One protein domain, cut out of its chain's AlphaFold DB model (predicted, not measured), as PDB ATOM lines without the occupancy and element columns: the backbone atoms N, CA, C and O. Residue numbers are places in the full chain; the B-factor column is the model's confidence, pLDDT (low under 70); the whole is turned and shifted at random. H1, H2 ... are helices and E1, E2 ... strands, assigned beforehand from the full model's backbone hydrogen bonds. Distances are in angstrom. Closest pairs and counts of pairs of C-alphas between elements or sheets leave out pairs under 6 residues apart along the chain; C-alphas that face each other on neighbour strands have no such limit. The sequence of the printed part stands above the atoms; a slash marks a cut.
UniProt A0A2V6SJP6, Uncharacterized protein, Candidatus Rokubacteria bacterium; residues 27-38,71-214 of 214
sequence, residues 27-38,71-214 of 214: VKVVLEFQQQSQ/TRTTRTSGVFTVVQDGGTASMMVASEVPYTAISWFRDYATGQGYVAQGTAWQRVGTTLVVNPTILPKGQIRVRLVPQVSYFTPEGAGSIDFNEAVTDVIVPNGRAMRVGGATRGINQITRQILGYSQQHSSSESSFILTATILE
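This is residues 27 to 38 and 71 to 214 of the 214 residues of an uncharacterized protein of Candidatus Rokubacteria bacterium (UniProt A0A2V6SJP6). Two strongly twisted sheets lie partly face to face as a sandwich with crossed strands: a five-stranded branched sheet built on the long hairpin of E4 and E5, and a four-stranded sheet with the long strands E1 and E2. H1 and H2 lie over one face of the branched sheet, and E1 and E2 run on beyond the overlap towards their cut ends at residues 38 and 71. The printed part has 156 residues, in the order E1 E2 E3 H1 E4 E5 E6 E7 E8 H2 E9, and is mostly strand. The smaller sheet runs E2 E1 E9 E8, antiparallel; the whole is compact, with a radius of gyration of the C-alphas of 16.3 A and spans of 50 by 41 by 24 A.

E1, residues 27 to 38, begins at C-alpha 27 (34.902, 21.069, 10.821) and is 35.6 A long. E2, residues 71 to 84, is 42.5 A long; E3 is residues 89 to 94. H1, residues 99 to 111, is 18.3 A long. E4, residues 123 to 135, is 38.1 A long, and E5, residues 139 to 152, 41.5 A. E6 is residues 155 to 160, E7 166 to 171, E8 176 to 179 and H2 187 to 192. E9, residues 205 to 213, is 25.8 A long and ends at C-alpha 213 (33.247, 25.949, 13.605).

E4, E5 and E6 form a meander, each strand the antiparallel neighbour of the one before; N 129 and O 145 are 2.8 A apart, N 150 and O 157 2.8 A. E4 lies on one side of E5, E6 and E7 on the other side, with N 142 and O 168 2.8 A apart. E3 is antiparallel to E4, N 91 and O 128 being 2.8 A apart. In the other sheet N 29 and O 81 of E1 and E2, N 30 and O 209 of E1 and E9, and N 178 and O 206 of E8 and E9 are each 2.8 A apart. The strands of the two sheets stand at 60 degrees; the closest C-alphas of E7 and E9, Val 170 and Ala 210, are 6.6 A apart. H1 is on the branched sheet at a height of 10.0 A, H2 on the same face at 8.5 A. The closest C-alphas of H2 and E4, Thr 126 and Ile 192, are 5.6 A apart. Each O i to N i+4 pair is within hydrogen-bond range in H2, and 8 of 9 in H1.

The C-alphas farthest apart, of Lys 137 and Pro 153, are 50.1 A apart. Residues 39 to 70 are not printed; C-alphas 38 and 71 are 6.4 A apart across the cut. The links H1 to E4 and H2 to E9 are long. Mean pLDDT of the printed part is 79.7, with 32 residues under 70, among them 34 to 38, 71 to 78 and 194 to 204.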
ATOM      1  N   VAL A  27      35.964  22.034  10.594       92.56
ATOM      2  CA  VAL A  27      34.902  21.069  10.821       92.56
ATOM      3  C   VAL A  27      35.327  20.161  11.964       92.56
ATOM      4  O   VAL A  27      36.309  19.426  11.864       92.56
ATOM      5  N   LYS A  28      34.563  20.186  13.055       94.25
ATOM      6  CA  LYS A  28      34.654  19.181  14.111       94.25
ATOM      7  C   LYS A  28      33.878  17.947  13.676       94.25
ATOM      8  O   LYS A  28      32.671  18.036  13.450       94.25
ATOM      9  N   VAL A  29      34.546  16.804  13.608       91.94
ATOM     10  CA  VAL A  29      33.933  15.504  13.328       91.94
ATOM     11  C   VAL A  29      33.963  14.673  14.602       91.94
ATOM     12  O   VAL A  29      35.016  14.512  15.213       91.94
ATOM     13  N   VAL A  30      32.804  14.163  15.009       90.62
ATOM     14  CA  VAL A  30      32.622  13.293  16.172       90.62
ATOM     15  C   VAL A  30      32.068  11.961  15.697       90.62
ATOM     16  O   VAL A  30      31.103  11.925  14.929       90.62
ATOM     17  N   LEU A  31      32.674  10.883  16.173       85.94
ATOM     18  CA  LEU A  31      32.302   9.518  15.853       85.94
ATOM     19  C   LEU A  31      32.064   8.740  17.144       85.94
ATOM     20  O   LEU A  31      32.964   8.621  17.971       85.94
ATOM     21  N   GLU A  32      30.860   8.202  17.299       84.44
ATOM     22  CA  GLU A  32      30.469   7.405  18.459       84.44
ATOM     23  C   GLU A  32      30.106   5.987  18.032       84.44
ATOM     24  O   GLU A  32      29.226   5.768  17.199       84.44
ATOM     25  N   PHE A  33      30.766   5.001  18.624       75.62
ATOM     26  CA  PHE A  33      30.506   3.590  18.366       75.62
ATOM     27  C   PHE A  33      29.377   3.097  19.260       75.62
ATOM     28  O   PHE A  33      29.417   3.331  20.466       75.62
ATOM     29  N   GLN A  34      28.390   2.401  18.690       67.81
ATOM     30  CA  GLN A  34      27.317   1.777  19.461       67.81
ATOM     31  C   GLN A  34      27.397   0.259  19.324       67.81
ATOM     32  O   GLN A  34      27.077  -0.295  18.272       67.81
ATOM     33  N   GLN A  35      27.804  -0.416  20.401       59.38
ATOM     34  CA  GLN A  35      27.782  -1.875  20.483       59.38
ATOM     35  C   GLN A  35      26.601  -2.316  21.344       59.38
ATOM     36  O   GLN A  35      26.495  -1.907  22.501       59.38
ATOM     37  N   GLN A  36      25.740  -3.174  20.799       51.81
ATOM     38  CA  GLN A  36      24.701  -3.854  21.562       51.81
ATOM     39  C   GLN A  36      25.044  -5.342  21.654       51.81
ATOM     40  O   GLN A  36      24.880  -6.083  20.686       51.81
ATOM     41  N   SER A  37      25.519  -5.779  22.817       42.75
ATOM     42  CA  SER A  37      25.853  -7.182  23.071       42.75
ATOM     43  C   SER A  37      24.710  -7.855  23.837       42.75
ATOM     44  O   SER A  37      24.288  -7.353  24.882       42.75
ATOM     45  N   GLN A  38      24.214  -8.991  23.336       37.53
ATOM     46  CA  GLN A  38      23.393  -9.923  24.116       37.53
ATOM     47  C   GLN A  38      24.314 -11.038  24.618       37.53
ATOM     48  O   GLN A  38      24.844 -11.805  23.819       37.53
ATOM     49  N   THR A  71      21.290 -10.305  29.964       39.44
ATOM     50  CA  THR A  71      21.919  -9.008  30.262       39.44
ATOM     51  C   THR A  71      22.267  -8.296  28.955       39.44
ATOM     52  O   THR A  71      23.180  -8.704  28.234       39.44
ATOM     53  N   ARG A  72      21.546  -7.213  28.637       37.09
ATOM     54  CA  ARG A  72      21.857  -6.325  27.506       37.09
ATOM     55  C   ARG A  72      22.892  -5.299  27.955       37.09
ATOM     56  O   ARG A  72      22.587  -4.439  28.773       37.09
ATOM     57  N   THR A  73      24.105  -5.383  27.416       40.16
ATOM     58  CA  THR A  73      25.154  -4.389  27.686       40.16
ATOM     59  C   THR A  73      25.329  -3.508  26.454       40.16
ATOM     60  O   THR A  73      25.627  -4.015  25.370       40.16
ATOM     61  N   THR A  74      25.132  -2.198  26.615       43.66
ATOM     62  CA  THR A  74      25.438  -1.196  25.583       43.66
ATOM     63  C   THR A  74      26.782  -0.560  25.911       43.66
ATOM     64  O   THR A  74      26.927   0.040  26.976       43.66
ATOM     65  N   ARG A  75      27.763  -0.675  25.012       47.34
ATOM     66  CA  ARG A  75      29.058   0.008  25.146       47.34
ATOM     67  C   ARG A  75      29.132   1.138  24.123       47.34
ATOM     68  O   ARG A  75      29.055   0.877  22.923       47.34
ATOM     69  N   THR A  76      29.291   2.366  24.616       51.66
ATOM     70  CA  THR A  76      29.501   3.565  23.794       51.66
ATOM     71  C   THR A  76      30.934   4.053  23.971       51.66
ATOM     72  O   THR A  76      31.434   4.144  25.091       51.66
ATOM     73  N   SER A  77      31.630   4.339  22.876       64.56
ATOM     74  CA  SER A  77      32.972   4.936  22.893       64.56
ATOM     75  C   SER A  77      33.041   5.986  21.792       64.56
ATOM     76  O   SER A  77      32.624   5.709  20.671       64.56
ATOM     77  N   GLY A  78      33.489   7.195  22.128       69.06
ATOM     78  CA  GLY A  78      33.468   8.349  21.232       69.06
ATOM     79  C   GLY A  78      34.861   8.921  21.003       69.06
ATOM     80  O   GLY A  78      35.639   9.050  21.947       69.06
ATOM     81  N   VAL A  79      35.160   9.281  19.757       83.31
ATOM     82  CA  VAL A  79      36.383   9.989  19.357       83.31
ATOM     83  C   VAL A  79      36.014  11.211  18.524       83.31
ATOM     84  O   VAL A  79      34.961  11.241  17.881       83.31
ATOM     85  N   PHE A  80      36.857  12.240  18.537       87.00
ATOM     86  CA  PHE A  80      36.645  13.420  17.708       87.00
ATOM     87  C   PHE A  80      37.950  13.962  17.142       87.00
ATOM     88  O   PHE A  80      39.026  13.750  17.696       87.00
ATOM     89  N   THR A  81      37.821  14.708  16.052       88.00
ATOM     90  CA  THR A  81      38.904  15.481  15.448       88.00
ATOM     91  C   THR A  81      38.370  16.808  14.914       88.00
ATOM     92  O   THR A  81      37.165  16.959  14.697       88.00
ATOM     93  N   VAL A  82      39.256  17.781  14.722       91.06
ATOM     94  CA  VAL A  82      38.951  19.061  14.078       91.06
ATOM     95  C   VAL A  82      39.836  19.175  12.851       91.06
ATOM     96  O   VAL A  82      41.056  19.063  12.948       91.06
ATOM     97  N   VAL A  83      39.213  19.374  11.696       90.75
ATOM     98  CA  VAL A  83      39.889  19.358  10.397       90.75
ATOM     99  C   VAL A  83      39.511  20.615   9.634       90.75
ATOM    100  O   VAL A  83      38.374  21.068   9.720       90.75
ATOM    101  N   GLN A  84      40.443  21.189   8.883       92.44
ATOM    102  CA  GLN A  84      40.093  22.235   7.923       92.44
ATOM    103  C   GLN A  84      39.187  21.665   6.826       92.44
ATOM    104  O   GLN A  84      39.289  20.485   6.488       92.44
ATOM    105  N   ASP A  85      38.310  22.495   6.269       93.38
ATOM    106  CA  ASP A  85      37.485  22.139   5.113       93.38
ATOM    107  C   ASP A  85      38.344  21.612   3.950       93.38
ATOM    108  O   ASP A  85      39.300  22.260   3.523       93.38
ATOM    109  N   GLY A  86      38.035  20.402   3.478       91.12
ATOM    110  CA  GLY A  86      38.797  19.688   2.451       91.12
ATOM    111  C   GLY A  86      40.103  19.052   2.943       91.12
ATOM    112  O   GLY A  86      40.733  18.310   2.189       91.12
ATOM    113  N   GLY A  87      40.504  19.298   4.191       92.00
ATOM    114  CA  GLY A  87      41.691  18.720   4.816       92.00
ATOM    115  C   GLY A  87      41.474  17.293   5.317       92.00
ATOM    116  O   GLY A  87      40.369  16.756   5.285       92.00
ATOM    117  N   THR A  88      42.536  16.673   5.823       92.81
ATOM    118  CA  THR A  88      42.503  15.290   6.313       92.81
ATOM    119  C   THR A  88      43.040  15.207   7.734       92.81
ATOM    120  O   THR A  88      44.038  15.848   8.057       92.81
ATOM    121  N   ALA A  89      42.410  14.388   8.574       89.00
ATOM    122  CA  ALA A  89      42.927  14.025   9.889       89.00
ATOM    123  C   ALA A  89      42.718  12.537  10.176       89.00
ATOM    124  O   ALA A  89      41.787  11.919   9.669       89.00
ATOM    125  N   SER A  90      43.564  11.963  11.023       86.75
ATOM    126  CA  SER A  90      43.416  10.602  11.530       86.75
ATOM    127  C   SER A  90      42.708  10.597  12.887       86.75
ATOM    128  O   SER A  90      42.986  11.418  13.760       86.75
ATOM    129  N   MET A  91      41.797   9.646  13.082       84.06
ATOM    130  CA  MET A  91      41.195   9.322  14.374       84.06
ATOM    131  C   MET A  91      41.591   7.904  14.762       84.06
ATOM    132  O   MET A  91      41.158   6.942  14.125       84.06
ATOM    133  N   MET A  92      42.422   7.770  15.794       81.94
ATOM    134  CA  MET A  92      42.810   6.460  16.312       81.94
ATOM    135  C   MET A  92      41.599   5.786  16.961       81.94
ATOM    136  O   MET A  92      40.944   6.371  17.824       81.94
ATOM    137  N   VAL A  93      41.314   4.556  16.542       78.25
ATOM    138  CA  VAL A  93      40.209   3.744  17.066       78.25
ATOM    139  C   VAL A  93      40.740   2.714  18.061       78.25
ATOM    140  O   VAL A  93      40.174   2.561  19.142       78.25
ATOM    141  N   ALA A  94      41.861   2.060  17.741       74.31
ATOM    142  CA  ALA A  94      42.580   1.181  18.658       74.31
ATOM    143  C   ALA A  94      44.095   1.295  18.443       74.31
ATOM    144  O   ALA A  94      44.579   1.162  17.322       74.31
ATOM    145  N   SER A  95      44.855   1.514  19.518       67.00
ATOM    146  CA  SER A  95      46.325   1.552  19.469       67.00
ATOM    147  C   SER A  95      46.958   0.162  19.401       67.00
ATOM    148  O   SER A  95      48.077   0.020  18.918       67.00
ATOM    149  N   GLU A  96      46.252  -0.853  19.898       71.44
ATOM    150  CA  GLU A  96      46.691  -2.243  19.894       71.44
ATOM    151  C   GLU A  96      45.487  -3.163  19.708       71.44
ATOM    152  O   GLU A  96      44.458  -3.031  20.377       71.44
ATOM    153  N   VAL A  97      45.615  -4.078  18.754       76.25
ATOM    154  CA  VAL A  97      44.569  -5.018  18.362       76.25
ATOM    155  C   VAL A  97      44.924  -6.423  18.871       76.25
ATOM    156  O   VAL A  97      46.078  -6.830  18.740       76.25
ATOM    157  N   PRO A  98      43.966  -7.212  19.404       74.50
ATOM    158  CA  PRO A  98      44.219  -8.596  19.807       74.50
ATOM    159  C   PRO A  98      44.792  -9.450  18.668       74.50
ATOM    160  O   PRO A  98      44.393  -9.299  17.512       74.50
ATOM    161  N   TYR A  99      45.655 -10.418  18.992       76.06
ATOM    162  CA  TYR A  99      46.349 -11.255  18.000       76.06
ATOM    163  C   TYR A  99      45.413 -11.935  16.980       76.06
ATOM    164  O   TYR A  99      45.728 -12.009  15.796       76.06
ATOM    165  N   THR A 100      44.222 -12.363  17.407       76.44
ATOM    166  CA  THR A 100      43.202 -12.972  16.532       76.44
ATOM    167  C   THR A 100      42.663 -12.019  15.461       76.44
ATOM    168  O   THR A 100      42.288 -12.449  14.371       76.44
ATOM    169  N   ALA A 101      42.627 -10.720  15.745       78.06
ATOM    170  CA  ALA A 101      42.243  -9.701  14.778       78.06
ATOM    171  C   ALA A 101      43.433  -9.285  13.893       78.06
ATOM    172  O   ALA A 101      43.231  -8.997  12.714       78.06
ATOM    173  N   ILE A 102      44.670  -9.346  14.407       83.56
ATOM    174  CA  ILE A 102      45.892  -9.152  13.605       83.56
ATOM    175  C   ILE A 102      45.970 -10.179  12.472       83.56
ATOM    176  O   ILE A 102      46.209  -9.797  11.325       83.56
ATOM    177  N   SER A 103      45.730 -11.464  12.766       84.69
ATOM    178  CA  SER A 103      45.737 -12.507  11.733       84.69
ATOM    179  C   SER A 103      44.712 -12.227  10.637       84.69
ATOM    180  O   SER A 103      45.050 -12.316   9.463       84.69
ATOM    181  N   TRP A 104      43.502 -11.787  11.002       86.88
ATOM    182  CA  TRP A 104      42.471 -11.443  10.021       86.88
ATOM    183  C   TRP A 104      42.912 -10.310   9.083       86.88
ATOM    184  O   TRP A 104      42.788 -10.444   7.866       86.88
ATOM    185  N   PHE A 105      43.460  -9.215   9.626       86.44
ATOM    186  CA  PHE A 105      43.917  -8.090   8.803       86.44
ATOM    187  C   PHE A 105      45.059  -8.487   7.873       86.44
ATOM    188  O   PHE A 105      45.038  -8.121   6.700       86.44
ATOM    189  N   ARG A 106      46.036  -9.246   8.379       87.56
ATOM    190  CA  ARG A 106      47.174  -9.715   7.584       87.56
ATOM    191  C   ARG A 106      46.715 -10.614   6.440       87.56
ATOM    192  O   ARG A 106      47.150 -10.418   5.306       87.56
ATOM    193  N   ASP A 107      45.852 -11.585   6.725       88.81
ATOM    194  CA  ASP A 107      45.390 -12.553   5.730       88.81
ATOM    195  C   ASP A 107      44.556 -11.850   4.647       88.81
ATOM    196  O   ASP A 107      44.759 -12.085   3.454       88.81
ATOM    197  N   TYR A 108      43.697 -10.905   5.046       87.94
ATOM    198  CA  TYR A 108      42.944 -10.062   4.118       87.94
ATOM    199  C   TYR A 108      43.869  -9.187   3.256       87.94
ATOM    200  O   TYR A 108      43.768  -9.201   2.029       87.94
ATOM    201  N   ALA A 109      44.808  -8.469   3.879       88.19
ATOM    202  CA  ALA A 109      45.742  -7.586   3.186       88.19
ATOM    203  C   ALA A 109      46.632  -8.347   2.194       88.19
ATOM    204  O   ALA A 109      46.846  -7.890   1.073       88.19
ATOM    205  N   THR A 110      47.099  -9.535   2.574       89.50
ATOM    206  CA  THR A 110      47.884 -10.413   1.697       89.50
ATOM    207  C   THR A 110      47.033 -10.923   0.533       89.50
ATOM    208  O   THR A 110      47.477 -10.890  -0.611       89.50
ATOM    209  N   GLY A 111      45.793 -11.350   0.798       87.31
ATOM    210  CA  GLY A 111      44.867 -11.826  -0.235       87.31
ATOM    211  C   GLY A 111      44.468 -10.755  -1.257       87.31
ATOM    212  O   GLY A 111      44.199 -11.089  -2.406       87.31
ATOM    213  N   GLN A 112      44.465  -9.479  -0.857       87.50
ATOM    214  CA  GLN A 112      44.242  -8.330  -1.746       87.50
ATOM    215  C   GLN A 112      45.537  -7.766  -2.363       87.50
ATOM    216  O   GLN A 112      45.478  -6.834  -3.159       87.50
ATOM    217  N   GLY A 113      46.710  -8.310  -2.016       86.75
ATOM    218  CA  GLY A 113      47.998  -7.856  -2.549       86.75
ATOM    219  C   GLY A 113      48.522  -6.544  -1.950       86.75
ATOM    220  O   GLY A 113      49.457  -5.965  -2.498       86.75
ATOM    221  N   TYR A 114      47.971  -6.081  -0.824       87.75
ATOM    222  CA  TYR A 114      48.469  -4.897  -0.112       87.75
ATOM    223  C   TYR A 114      49.846  -5.117   0.523       87.75
ATOM    224  O   TYR A 114      50.596  -4.162   0.717       87.75
ATOM    225  N   VAL A 115      50.176  -6.363   0.871       87.94
ATOM    226  CA  VAL A 115      51.461  -6.753   1.467       87.94
ATOM    227  C   VAL A 115      51.936  -8.090   0.910       87.94
ATOM    228  O   VAL A 115      51.133  -8.925   0.491       87.94
ATOM    229  N   ALA A 116      53.252  -8.305   0.932       86.00
ATOM    230  CA  ALA A 116      53.854  -9.568   0.526       86.00
ATOM    231  C   ALA A 116      53.486 -10.712   1.487       86.00
ATOM    232  O   ALA A 116      53.318 -10.517   2.696       86.00
ATOM    233  N   GLN A 117      53.417 -11.933   0.949       83.38
ATOM    234  CA  GLN A 117      53.255 -13.140   1.758       83.38
ATOM    235  C   GLN A 117      54.406 -13.282   2.764       83.38
ATOM    236  O   GLN A 117      55.556 -12.985   2.455       83.38
ATOM    237  N   GLY A 118      54.088 -13.744   3.976       81.56
ATOM    238  CA  GLY A 118      55.075 -13.939   5.043       81.56
ATOM    239  C   GLY A 118      55.416 -12.686   5.857       81.56
ATOM    240  O   GLY A 118      56.190 -12.788   6.806       81.56
ATOM    241  N   THR A 119      54.817 -11.524   5.560       84.75
ATOM    242  CA  THR A 119      55.030 -10.299   6.352       84.75
ATOM    243  C   THR A 119      54.554 -10.500   7.800       84.75
ATOM    244  O   THR A 119      53.359 -10.655   8.067       84.75
ATOM    245  N   ALA A 120      55.489 -10.491   8.754       85.25
ATOM    246  CA  ALA A 120      55.211 -10.709  10.173       85.25
ATOM    247  C   ALA A 120      54.806  -9.404  10.880       85.25
ATOM    248  O   ALA A 120      55.652  -8.577  11.220       85.25
ATOM    249  N   TRP A 121      53.504  -9.223  11.111       88.00
ATOM    250  CA  TRP A 121      52.966  -8.069  11.841       88.00
ATOM    251  C   TRP A 121      53.061  -8.307  13.352       88.00
ATOM    252  O   TRP A 121      52.531  -9.299  13.851       88.00
ATOM    253  N   GLN A 122      53.720  -7.404  14.081       84.69
ATOM    254  CA  GLN A 122      53.939  -7.528  15.531       84.69
ATOM    255  C   GLN A 122      53.011  -6.632  16.351       84.69
ATOM    256  O   GLN A 122      52.377  -7.085  17.297       84.69
ATOM    257  N   ARG A 123      52.929  -5.351  15.985       83.38
ATOM    258  CA  ARG A 123      52.038  -4.368  16.612       83.38
ATOM    259  C   ARG A 123      51.146  -3.793  15.540       83.38
ATOM    260  O   ARG A 123      51.661  -3.415  14.491       83.38
ATOM    261  N   VAL A 124      49.849  -3.737  15.809       85.62
ATOM    262  CA  VAL A 124      48.839  -3.282  14.856       85.62
ATOM    263  C   VAL A 124      47.922  -2.281  15.532       85.62
ATOM    264  O   VAL A 124      47.351  -2.586  16.579       85.62
ATOM    265  N   GLY A 125      47.769  -1.118  14.906       85.75
ATOM    266  CA  GLY A 125      46.817  -0.087  15.306       85.75
ATOM    267  C   GLY A 125      45.802   0.181  14.200       85.75
ATOM    268  O   GLY A 125      46.124   0.067  13.014       85.75
ATOM    269  N   THR A 126      44.585   0.559  14.579       87.38
ATOM    270  CA  THR A 126      43.501   0.905  13.658       87.38
ATOM    271  C   THR A 126      43.129   2.375  13.778       87.38
ATOM    272  O   THR A 126      42.987   2.932  14.873       87.38
ATOM    273  N   THR A 127      42.931   2.999  12.624       88.56
ATOM    274  CA  THR A 127      42.648   4.424  12.485       88.56
ATOM    275  C   THR A 127      41.550   4.617  11.447       88.56
ATOM    276  O   THR A 127      41.426   3.845  10.497       88.56
ATOM    277  N   LEU A 128      40.752   5.665  11.610       89.12
ATOM    278  CA  LEU A 128      39.901   6.194  10.553       89.12
ATOM    279  C   LEU A 128      40.483   7.511  10.066       89.12
ATOM    280  O   LEU A 128      40.601   8.467  10.832       89.12
ATOM    281  N   VAL A 129      40.849   7.555   8.792       93.56
ATOM    282  CA  VAL A 129      41.243   8.784   8.112       93.56
ATOM    283  C   VAL A 129      39.973   9.505   7.679       93.56
ATOM    284  O   VAL A 129      39.080   8.919   7.069       93.56
ATOM    285  N   VAL A 130      39.872  10.774   8.046       93.44
ATOM    286  CA  VAL A 130      38.661  11.583   7.968       93.44
ATOM    287  C   VAL A 130      38.953  12.785   7.099       93.44
ATOM    288  O   VAL A 130      39.867  13.556   7.387       93.44
ATOM    289  N   ASN A 131      38.143  12.960   6.066       96.12
ATOM    290  CA  ASN A 131      38.213  14.097   5.164       96.12
ATOM    291  C   ASN A 131      36.818  14.731   5.064       96.12
ATOM    292  O   ASN A 131      35.949  14.195   4.368       96.12
ATOM    293  N   PRO A 132      36.545  15.808   5.822       95.19
ATOM    294  CA  PRO A 132      35.303  16.544   5.696       95.19
ATOM    295  C   PRO A 132      35.401  17.581   4.572       95.19
ATOM    296  O   PRO A 132      36.420  18.242   4.396       95.19
ATOM    297  N   THR A 133      34.312  17.768   3.838       96.62
ATOM    298  CA  THR A 133      34.153  18.844   2.858       96.62
ATOM    299  C   THR A 133      32.805  19.513   3.070       96.62
ATOM    300  O   THR A 133      31.760  18.850   3.060       96.62
ATOM    301  N   ILE A 134      32.816  20.826   3.263       95.12
ATOM    302  CA  ILE A 134      31.611  21.635   3.381       95.12
ATOM    303  C   ILE A 134      30.964  21.721   1.998       95.12
ATOM    304  O   ILE A 134      31.553  22.160   1.014       95.12
ATOM    305  N   LEU A 135      29.715  21.283   1.928       94.25
ATOM    306  CA  LEU A 135      28.877  21.364   0.744       94.25
ATOM    307  C   LEU A 135      27.977  22.613   0.809       94.25
ATOM    308  O   LEU A 135      27.758  23.187   1.886       94.25
ATOM    309  N   PRO A 136      27.375  23.024  -0.323       90.62
ATOM    310  CA  PRO A 136      26.337  24.049  -0.324       90.62
ATOM    311  C   PRO A 136      25.197  23.732   0.656       90.62
ATOM    312  O   PRO A 136      24.931  22.574   0.981       90.62
ATOM    313  N   LYS A 137      24.476  24.772   1.094       88.69
ATOM    314  CA  LYS A 137      23.341  24.667   2.037       88.69
ATOM    315  C   LYS A 137      23.720  24.145   3.434       88.69
ATOM    316  O   LYS A 137      22.859  23.637   4.148       88.69
ATOM    317  N   GLY A 138      24.990  24.263   3.831       86.50
ATOM    318  CA  GLY A 138      25.452  23.881   5.173       86.50
ATOM    319  C   GLY A 138      25.460  22.369   5.417       86.50
ATOM    320  O   GLY A 138      25.376  21.930   6.563       86.50
ATOM    321  N   GLN A 139      25.525  21.567   4.354       93.75
ATOM    322  CA  GLN A 139      25.781  20.132   4.467       93.75
ATOM    323  C   GLN A 139      27.285  19.876   4.543       93.75
ATOM    324  O   GLN A 139      28.086  20.694   4.097       93.75
ATOM    325  N   ILE A 140      27.674  18.733   5.091       95.81
ATOM    326  CA  ILE A 140      29.072  18.326   5.197       95.81
ATOM    327  C   ILE A 140      29.165  16.901   4.664       95.81
ATOM    328  O   ILE A 140      28.506  15.998   5.182       95.81
ATOM    329  N   ARG A 141      29.972  16.690   3.624       95.31
ATOM    330  CA  ARG A 141      30.376  15.344   3.215       95.31
ATOM    331  C   ARG A 141      31.551  14.935   4.082       95.31
ATOM    332  O   ARG A 141      32.550  15.638   4.114       95.31
ATOM    333  N   VAL A 142      31.441  13.808   4.760       94.00
ATOM    334  CA  VAL A 142      32.533  13.212   5.521       94.00
ATOM    335  C   VAL A 142      32.919  11.915   4.836       94.00
ATOM    336  O   VAL A 142      32.125  10.971   4.800       94.00
ATOM    337  N   ARG A 143      34.138  11.883   4.306       93.50
ATOM    338  CA  ARG A 143      34.754  10.673   3.775       93.50
ATOM    339  C   ARG A 143      35.567  10.006   4.876       93.50
ATOM    340  O   ARG A 143      36.451  10.635   5.460       93.50
ATOM    341  N   LEU A 144      35.258   8.745   5.156       90.69
ATOM    342  CA  LEU A 144      35.951   7.914   6.136       90.69
ATOM    343  C   LEU A 144      36.705   6.807   5.403       90.69
ATOM    344  O   LEU A 144      36.089   6.014   4.687       90.69
ATOM    345  N   VAL A 145      38.020   6.745   5.591       92.19
ATOM    346  CA  VAL A 145      38.879   5.699   5.030       92.19
ATOM    347  C   VAL A 145      39.458   4.878   6.178       92.19
ATOM    348  O   VAL A 145      40.168   5.428   7.025       92.19
ATOM    349  N   PRO A 146      39.143   3.579   6.265       90.44
ATOM    350  CA  PRO A 146      39.731   2.721   7.277       90.44
ATOM    351  C   PRO A 146      41.211   2.474   6.980       90.44
ATOM    352  O   PRO A 146      41.577   2.141   5.855       90.44
ATOM    353  N   GLN A 147      42.051   2.622   8.001       91.75
ATOM    354  CA  GLN A 147      43.494   2.456   7.905       91.75
ATOM    355  C   GLN A 147      44.001   1.516   8.999       91.75
ATOM    356  O   GLN A 147      43.593   1.604  10.163       91.75
ATOM    357  N   VAL A 148      44.928   0.634   8.631       90.62
ATOM    358  CA  VAL A 148      45.691  -0.183   9.580       90.62
ATOM    359  C   VAL A 148      47.156   0.200   9.511       90.62
ATOM    360  O   VAL A 148      47.746   0.221   8.437       90.62
ATOM    361  N   SER A 149      47.746   0.468  10.669       90.06
ATOM    362  CA  SER A 149      49.193   0.615  10.834       90.06
ATOM    363  C   SER A 149      49.771  -0.659  11.430       90.06
ATOM    364  O   SER A 149      49.126  -1.298  12.264       90.06
ATOM    365  N   TYR A 150      50.972  -1.036  11.008       90.00
ATOM    366  CA  TYR A 150      51.655  -2.221  11.504       90.00
ATOM    367  C   TYR A 150      53.164  -2.002  11.639       90.00
ATOM    368  O   TYR A 150      53.761  -1.172  10.956       90.00
ATOM    369  N   PHE A 151      53.786  -2.784  12.520       89.81
ATOM    370  CA  PHE A 151      55.239  -2.876  12.668       89.81
ATOM    371  C   PHE A 151      55.729  -4.282  12.316       89.81
ATOM    372  O   PHE A 151      55.106  -5.273  12.710       89.81
ATOM    373  N   THR A 152      56.862  -4.345  11.624       86.81
ATOM    374  CA  THR A 152      57.633  -5.549  11.299       86.81
ATOM    375  C   THR A 152      59.069  -5.397  11.827       86.81
ATOM    376  O   THR A 152      59.467  -4.291  12.208       86.81
ATOM    377  N   PRO A 153      59.885  -6.468  11.829       86.56
ATOM    378  CA  PRO A 153      61.310  -6.360  12.154       86.56
ATOM    379  C   PRO A 153      62.099  -5.412  11.233       86.56
ATOM    380  O   PRO A 153      63.145  -4.909  11.631       86.56
ATOM    381  N   GLU A 154      61.607  -5.172  10.016       85.88
ATOM    382  CA  GLU A 154      62.276  -4.369   8.983       85.88
ATOM    383  C   GLU A 154      61.811  -2.903   8.971       85.88
ATOM    384  O   GLU A 154      62.487  -2.046   8.405       85.88
ATOM    385  N   GLY A 155      60.671  -2.587   9.600       86.50
ATOM    386  CA  GLY A 155      60.145  -1.224   9.652       86.50
ATOM    387  C   GLY A 155      58.669  -1.129  10.035       86.50
ATOM    388  O   GLY A 155      58.046  -2.084  10.492       86.50
ATOM    389  N   ALA A 156      58.095   0.059   9.856       89.25
ATOM    390  CA  ALA A 156      56.670   0.315  10.049       89.25
ATOM    391  C   ALA A 156      55.982   0.558   8.702       89.25
ATOM    392  O   ALA A 156      56.594   1.101   7.782       89.25
ATOM    393  N   GLY A 157      54.706   0.194   8.603       89.12
ATOM    394  CA  GLY A 157      53.882   0.426   7.421       89.12
ATOM    395  C   GLY A 157      52.441   0.772   7.777       89.12
ATOM    396  O   GLY A 157      51.989   0.577   8.907       89.12
ATOM    397  N   SER A 158      51.705   1.288   6.797       92.12
ATOM    398  CA  SER A 158      50.271   1.550   6.905       92.12
ATOM    399  C   SER A 158      49.553   1.179   5.614       92.12
ATOM    400  O   SER A 158      50.112   1.330   4.530       92.12
ATOM    401  N   ILE A 159      48.318   0.699   5.735       90.88
ATOM    402  CA  ILE A 159      47.456   0.306   4.618       90.88
ATOM    403  C   ILE A 159      46.147   1.070   4.732       90.88
ATOM    404  O   ILE A 159      45.449   0.952   5.742       90.88
ATOM    405  N   ASP A 160      45.815   1.796   3.671       92.19
ATOM    406  CA  ASP A 160      44.518   2.431   3.490       92.19
ATOM    407  C   ASP A 160      43.610   1.474   2.716       92.19
ATOM    408  O   ASP A 160      43.874   1.147   1.556       92.19
ATOM    409  N   PHE A 161      42.524   1.034   3.345       88.31
ATOM    410  CA  PHE A 161      41.556   0.130   2.726       88.31
ATOM    411  C   PHE A 161      40.548   0.925   1.897       88.31
ATOM    412  O   PHE A 161      39.428   1.225   2.330       88.31
ATOM    413  N   ASN A 162      40.966   1.312   0.693       88.31
ATOM    414  CA  ASN A 162      40.189   2.154  -0.216       88.31
ATOM    415  C   ASN A 162      38.876   1.505  -0.704       88.31
ATOM    416  O   ASN A 162      37.929   2.201  -1.066       88.31
ATOM    417  N   GLU A 163      38.774   0.183  -0.658       83.44
ATOM    418  CA  GLU A 163      37.558  -0.598  -0.908       83.44
ATOM    419  C   GLU A 163      36.505  -0.466   0.208       83.44
ATOM    420  O   GLU A 163      35.341  -0.832   0.025       83.44
ATOM    421  N   ALA A 164      36.898   0.046   1.376       84.50
ATOM    422  CA  ALA A 164      36.045   0.232   2.547       84.50
ATOM    423  C   ALA A 164      35.749   1.706   2.856       84.50
ATOM    424  O   ALA A 164      35.289   2.039   3.953       84.50
ATOM    425  N   VAL A 165      35.980   2.586   1.880       88.56
ATOM    426  CA  VAL A 165      35.642   4.006   1.975       88.56
ATOM    427  C   VAL A 165      34.143   4.166   2.206       88.56
ATOM    428  O   VAL A 165      33.318   3.578   1.509       88.56
ATOM    429  N   THR A 166      33.792   4.977   3.198       84.75
ATOM    430  CA  THR A 166      32.404   5.328   3.504       84.75
ATOM    431  C   THR A 166      32.231   6.834   3.365       84.75
ATOM    432  O   THR A 166      32.869   7.596   4.089       84.75
ATOM    433  N   ASP A 167      31.355   7.259   2.457       88.81
ATOM    434  CA  ASP A 167      30.957   8.657   2.301       88.81
ATOM    435  C   ASP A 167      29.606   8.895   2.970       88.81
ATOM    436  O   ASP A 167      28.612   8.233   2.661       88.81
ATOM    437  N   VAL A 168      29.556   9.869   3.874       88.81
ATOM    438  CA  VAL A 168      28.333  10.228   4.595       88.81
ATOM    439  C   VAL A 168      28.090  11.716   4.440       88.81
ATOM    440  O   VAL A 168      28.960  12.529   4.734       88.81
ATOM    441  N   ILE A 169      26.896  12.090   3.991       92.12
ATOM    442  CA  ILE A 169      26.469  13.488   3.986       92.12
ATOM    443  C   ILE A 169      25.657  13.725   5.250       92.12
ATOM    444  O   ILE A 169      24.611  13.105   5.449       92.12
ATOM    445  N   VAL A 170      26.141  14.626   6.100       92.25
ATOM    446  CA  VAL A 170      25.489  14.995   7.355       92.25
ATOM    447  C   VAL A 170      25.111  16.478   7.330       92.25
ATOM    448  O   VAL A 170      25.861  17.300   6.791       92.25
ATOM    449  N   PRO A 171      23.950  16.868   7.878       93.88
ATOM    450  CA  PRO A 171      23.658  18.277   8.107       93.88
ATOM    451  C   PRO A 171      24.576  18.848   9.196       93.88
ATOM    452  O   PRO A 171      24.916  18.136  10.143       93.88
ATOM    453  N   ASN A 172      24.921  20.138   9.106       94.81
ATOM    454  CA  ASN A 172      25.718  20.816  10.131       94.81
ATOM    455  C   ASN A 172      25.139  20.614  11.547       94.81
ATOM    456  O   ASN A 172      23.975  20.932  11.799       94.81
ATOM    457  N   GLY A 173      25.955  20.080  12.456       91.25
ATOM    458  CA  GLY A 173      25.631  19.877  13.869       91.25
ATOM    459  C   GLY A 173      24.654  18.735  14.161       91.25
ATOM    460  O   GLY A 173      24.295  18.535  15.319       91.25
ATOM    461  N   ARG A 174      24.203  17.977  13.149       91.31
ATOM    462  CA  ARG A 174      23.211  16.906  13.336       91.31
ATOM    463  C   ARG A 174      23.857  15.526  13.313       91.31
ATOM    464  O   ARG A 174      24.556  15.170  12.370       91.31
ATOM    465  N   ALA A 175      23.546  14.741  14.339       88.94
ATOM    466  CA  ALA A 175      23.947  13.349  14.449       88.94
ATOM    467  C   ALA A 175      23.230  12.478  13.407       88.94
ATOM    468  O   ALA A 175      22.006  12.535  13.264       88.94
ATOM    469  N   MET A 176      23.997  11.643  12.712       86.56
ATOM    470  CA  MET A 176      23.518  10.682  11.722       86.56
ATOM    471  C   MET A 176      24.002   9.285  12.093       86.56
ATOM    472  O   MET A 176      25.196   9.058  12.275       86.56
ATOM    473  N   ARG A 177      23.077   8.328  12.193       84.25
ATOM    474  CA  ARG A 177      23.422   6.918  12.399       84.25
ATOM    475  C   ARG A 177      23.857   6.298  11.075       84.25
ATOM    476  O   ARG A 177      23.132   6.378  10.088       84.25
ATOM    477  N   VAL A 178      25.009   5.646  11.086       77.31
ATOM    478  CA  VAL A 178      25.588   4.927   9.954       77.31
ATOM    479  C   VAL A 178      25.736   3.465  10.366       77.31
ATOM    480  O   VAL A 178      26.576   3.112  11.193       77.31
ATOM    481  N   GLY A 179      24.856   2.620   9.833       68.69
ATOM    482  CA  GLY A 179      24.778   1.191  10.141       68.69
ATOM    483  C   GLY A 179      23.370   0.731  10.523       68.69
ATOM    484  O   GLY A 179      22.516   1.538  10.897       68.69
ATOM    485  N   GLY A 180      23.118  -0.570  10.374       55.34
ATOM    486  CA  GLY A 180      21.845  -1.226  10.688       55.34
ATOM    487  C   GLY A 180      20.745  -1.108   9.627       55.34
ATOM    488  O   GLY A 180      20.298  -2.113   9.086       55.34
ATOM    489  N   ALA A 181      20.387   0.116   9.229       40.03
ATOM    490  CA  ALA A 181      19.319   0.375   8.248       40.03
ATOM    491  C   ALA A 181      19.820   0.846   6.865       40.03
ATOM    492  O   ALA A 181      19.076   0.841   5.884       40.03
ATOM    493  N   THR A 182      21.087   1.250   6.761       45.84
ATOM    494  CA  THR A 182      21.724   1.660   5.501       45.84
ATOM    495  C   THR A 182      22.541   0.493   4.950       45.84
ATOM    496  O   THR A 182      23.345  -0.094   5.675       45.84
ATOM    497  N   ARG A 183      22.356   0.138   3.668       45.50
ATOM    498  CA  ARG A 183      23.202  -0.863   2.997       45.50
ATOM    499  C   ARG A 183      24.662  -0.394   3.065       45.50
ATOM    500  O   ARG A 183      24.977   0.650   2.511       45.50
ATOM    501  N   GLY A 184      25.543  -1.178   3.682       56.31
ATOM    502  CA  GLY A 184      26.974  -1.110   3.370       56.31
ATOM    503  C   GLY A 184      27.884  -0.422   4.384       56.31
ATOM    504  O   GLY A 184      28.651   0.452   4.004       56.31
ATOM    505  N   ILE A 185      27.912  -0.886   5.639       64.25
ATOM    506  CA  ILE A 185      29.183  -0.812   6.378       64.25
ATOM    507  C   ILE A 185      30.082  -1.959   5.893       64.25
ATOM    508  O   ILE A 185      29.659  -3.119   5.889       64.25
ATOM    509  N   ASN A 186      31.294  -1.647   5.429       73.94
ATOM    510  CA  ASN A 186      32.239  -2.650   4.933       73.94
ATOM    511  C   ASN A 186      32.746  -3.533   6.099       73.94
ATOM    512  O   ASN A 186      32.838  -3.088   7.247       73.94
ATOM    513  N   GLN A 187      33.051  -4.804   5.819       76.81
ATOM    514  CA  GLN A 187      33.603  -5.747   6.798       76.81
ATOM    515  C   GLN A 187      34.901  -5.251   7.441       76.81
ATOM    516  O   GLN A 187      35.075  -5.426   8.645       76.81
ATOM    517  N   ILE A 188      35.767  -4.595   6.673       79.19
ATOM    518  CA  ILE A 188      37.027  -4.029   7.163       79.19
ATOM    519  C   ILE A 188      36.753  -2.925   8.180       79.19
ATOM    520  O   ILE A 188      37.332  -2.925   9.265       79.19
ATOM    521  N   THR A 189      35.814  -2.026   7.871       77.62
ATOM    522  CA  THR A 189      35.383  -0.977   8.795       77.62
ATOM    523  C   THR A 189      34.887  -1.602  10.093       77.62
ATOM    524  O   THR A 189      35.352  -1.213  11.155       77.62
ATOM    525  N   ARG A 190      34.039  -2.641  10.034       76.25
ATOM    526  CA  ARG A 190      33.610  -3.367  11.244       76.25
ATOM    527  C   ARG A 190      34.803  -3.909  12.032       76.25
ATOM    528  O   ARG A 190      34.866  -3.708  13.237       76.25
ATOM    529  N   GLN A 191      35.776  -4.539  11.382       78.12
ATOM    530  CA  GLN A 191      36.934  -5.065  12.102       78.12
ATOM    531  C   GLN A 191      37.748  -3.957  12.794       78.12
ATOM    532  O   GLN A 191      38.149  -4.120  13.946       78.12
ATOM    533  N   ILE A 192      37.947  -2.814  12.128       78.00
ATOM    534  CA  ILE A 192      38.668  -1.646  12.670       78.00
ATOM    535  C   ILE A 192      37.984  -1.060  13.904       78.00
ATOM    536  O   ILE A 192      38.666  -0.607  14.821       78.00
ATOM    537  N   LEU A 193      36.655  -1.143  13.957       76.00
ATOM    538  CA  LEU A 193      35.851  -0.741  15.109       76.00
ATOM    539  C   LEU A 193      35.866  -1.760  16.268       76.00
ATOM    540  O   LEU A 193      35.152  -1.574  17.252       76.00
ATOM    541  N   GLY A 194      36.683  -2.819  16.179       64.44
ATOM    542  CA  GLY A 194      36.994  -3.712  17.298       64.44
ATOM    543  C   GLY A 194      35.968  -4.815  17.569       64.44
ATOM    544  O   GLY A 194      35.877  -5.291  18.700       64.44
ATOM    545  N   TYR A 195      35.184  -5.239  16.574       58.94
ATOM    546  CA  TYR A 195      34.183  -6.298  16.758       58.94
ATOM    547  C   TYR A 195      34.771  -7.697  16.488       58.94
ATOM    548  O   TYR A 195      35.322  -7.955  15.420       58.94
ATOM    549  N   SER A 196      34.638  -8.623  17.445       45.91
ATOM    550  CA  SER A 196      35.000 -10.040  17.283       45.91
ATOM    551  C   SER A 196      33.815 -10.880  16.788       45.91
ATOM    552  O   SER A 196      32.700 -10.728  17.280       45.91
ATOM    553  N   GLN A 197      34.080 -11.821  15.879       44.94
ATOM    554  CA  GLN A 197      33.133 -12.745  15.225       44.94
ATOM    555  C   GLN A 197      32.551 -13.849  16.150       44.94
ATOM    556  O   GLN A 197      32.452 -15.004  15.745       44.94
ATOM    557  N   GLN A 198      32.166 -13.547  17.395       35.59
ATOM    558  CA  GLN A 198      31.566 -14.549  18.289       35.59
ATOM    559  C   GLN A 198      30.031 -14.407  18.306       35.59
ATOM    560  O   GLN A 198      29.465 -13.694  19.127       35.59
ATOM    561  N   HIS A 199      29.381 -15.071  17.345       36.53
ATOM    562  CA  HIS A 199      28.000 -15.585  17.382       36.53
ATOM    563  C   HIS A 199      26.935 -14.756  18.153       36.53
ATOM    564  O   HIS A 199      26.578 -15.071  19.281       36.53
ATOM    565  N   SER A 200      26.370 -13.722  17.526       37.84
ATOM    566  CA  SER A 200      24.936 -13.349  17.568       37.84
ATOM    567  C   SER A 200      24.730 -12.146  16.637       37.84
ATOM    568  O   SER A 200      25.696 -11.475  16.284       37.84
ATOM    569  N   SER A 201      23.505 -11.889  16.175       42.28
ATOM    570  CA  SER A 201      23.160 -10.841  15.202       42.28
ATOM    571  C   SER A 201      23.369  -9.411  15.742       42.28
ATOM    572  O   SER A 201      22.412  -8.669  15.977       42.28
ATOM    573  N   SER A 202      24.611  -9.001  15.982       48.50
ATOM    574  CA  SER A 202      24.926  -7.647  16.427       48.50
ATOM    575  C   SER A 202      24.820  -6.680  15.244       48.50
ATOM    576  O   SER A 202      25.706  -6.619  14.386       48.50
ATOM    577  N   GLU A 203      23.725  -5.925  15.192       53.31
ATOM    578  CA  GLU A 203      23.533  -4.820  14.257       53.31
ATOM    579  C   GLU A 203      24.615  -3.753  14.515       53.31
ATOM    580  O   GLU A 203      24.650  -3.112  15.563       53.31
ATOM    581  N   SER A 204      25.573  -3.629  13.590       60.91
ATOM    582  CA  SER A 204      26.727  -2.731  13.739       60.91
ATOM    583  C   SER A 204      26.359  -1.323  13.285       60.91
ATOM    584  O   SER A 204      25.989  -1.139  12.122       60.91
ATOM    585  N   SER A 205      26.490  -0.327  14.164       72.50
ATOM    586  CA  SER A 205      26.294   1.077  13.797       72.50
ATOM    587  C   SER A 205      27.228   2.023  14.546       72.50
ATOM    588  O   SER A 205      27.713   1.730  15.641       72.50
ATOM    589  N   PHE A 206      27.483   3.170  13.933       79.00
ATOM    590  CA  PHE A 206      28.097   4.318  14.581       79.00
ATOM    591  C   PHE A 206      27.228   5.554  14.381       79.00
ATOM    592  O   PHE A 206      26.381   5.599  13.489       79.00
ATOM    593  N   ILE A 207      27.431   6.561  15.217       87.75
ATOM    594  CA  ILE A 207      26.841   7.882  15.056       87.75
ATOM    595  C   ILE A 207      27.945   8.826  14.605       87.75
ATOM    596  O   ILE A 207      29.006   8.894  15.219       87.75
ATOM    597  N   LEU A 208      27.682   9.542  13.520       90.00
ATOM    598  CA  LEU A 208      28.557  10.560  12.974       90.00
ATOM    599  C   LEU A 208      27.896  11.924  13.120       90.00
ATOM    600  O   LEU A 208      26.780  12.132  12.645       90.00
ATOM    601  N   THR A 209      28.613  12.863  13.722       93.12
ATOM    602  CA  THR A 209      28.218  14.272  13.779       93.12
ATOM    603  C   THR A 209      29.347  15.111  13.202       93.12
ATOM    604  O   THR A 209      30.492  14.962  13.621       93.12
ATOM    605  N   ALA A 210      29.042  16.012  12.270       94.31
ATOM    606  CA  ALA A 210      30.004  17.004  11.798       94.31
ATOM    607  C   ALA A 210      29.453  18.412  12.021       94.31
ATOM    608  O   ALA A 210      28.286  18.677  11.739       94.31
ATOM    609  N   THR A 211      30.281  19.299  12.565       95.75
ATOM    610  CA  THR A 211      29.900  20.670  12.926       95.75
ATOM    611  C   THR A 211      30.912  21.645  12.358       95.75
ATOM    612  O   THR A 211      32.108  21.486  12.596       95.75
ATOM    613  N   ILE A 212      30.444  22.647  11.622       94.38
ATOM    614  CA  ILE A 212      31.288  23.747  11.161       94.38
ATOM    615  C   ILE A 212      31.550  24.676  12.348       94.38
ATOM    616  O   ILE A 212      30.608  25.066  13.035       94.38
ATOM    617  N   LEU A 213      32.815  24.998  12.588       88.88
ATOM    618  CA  LEU A 213      33.247  25.949  13.605       88.88
ATOM    619  C   LEU A 213      33.360  27.342  12.968       88.88
ATOM    620  O   LEU A 213      33.813  27.453  11.823       88.88
ATOM    621  N   GLU A 214      32.906  28.363  13.694       77.69
ATOM    622  CA  GLU A 214      33.018  29.779  13.311       77.69
ATOM    623  C   GLU A 214      34.285  30.423  13.872       77.69
ATOM    624  O   GLU A 214      34.685  30.050  15.000       77.69
TER     625      GLU A 214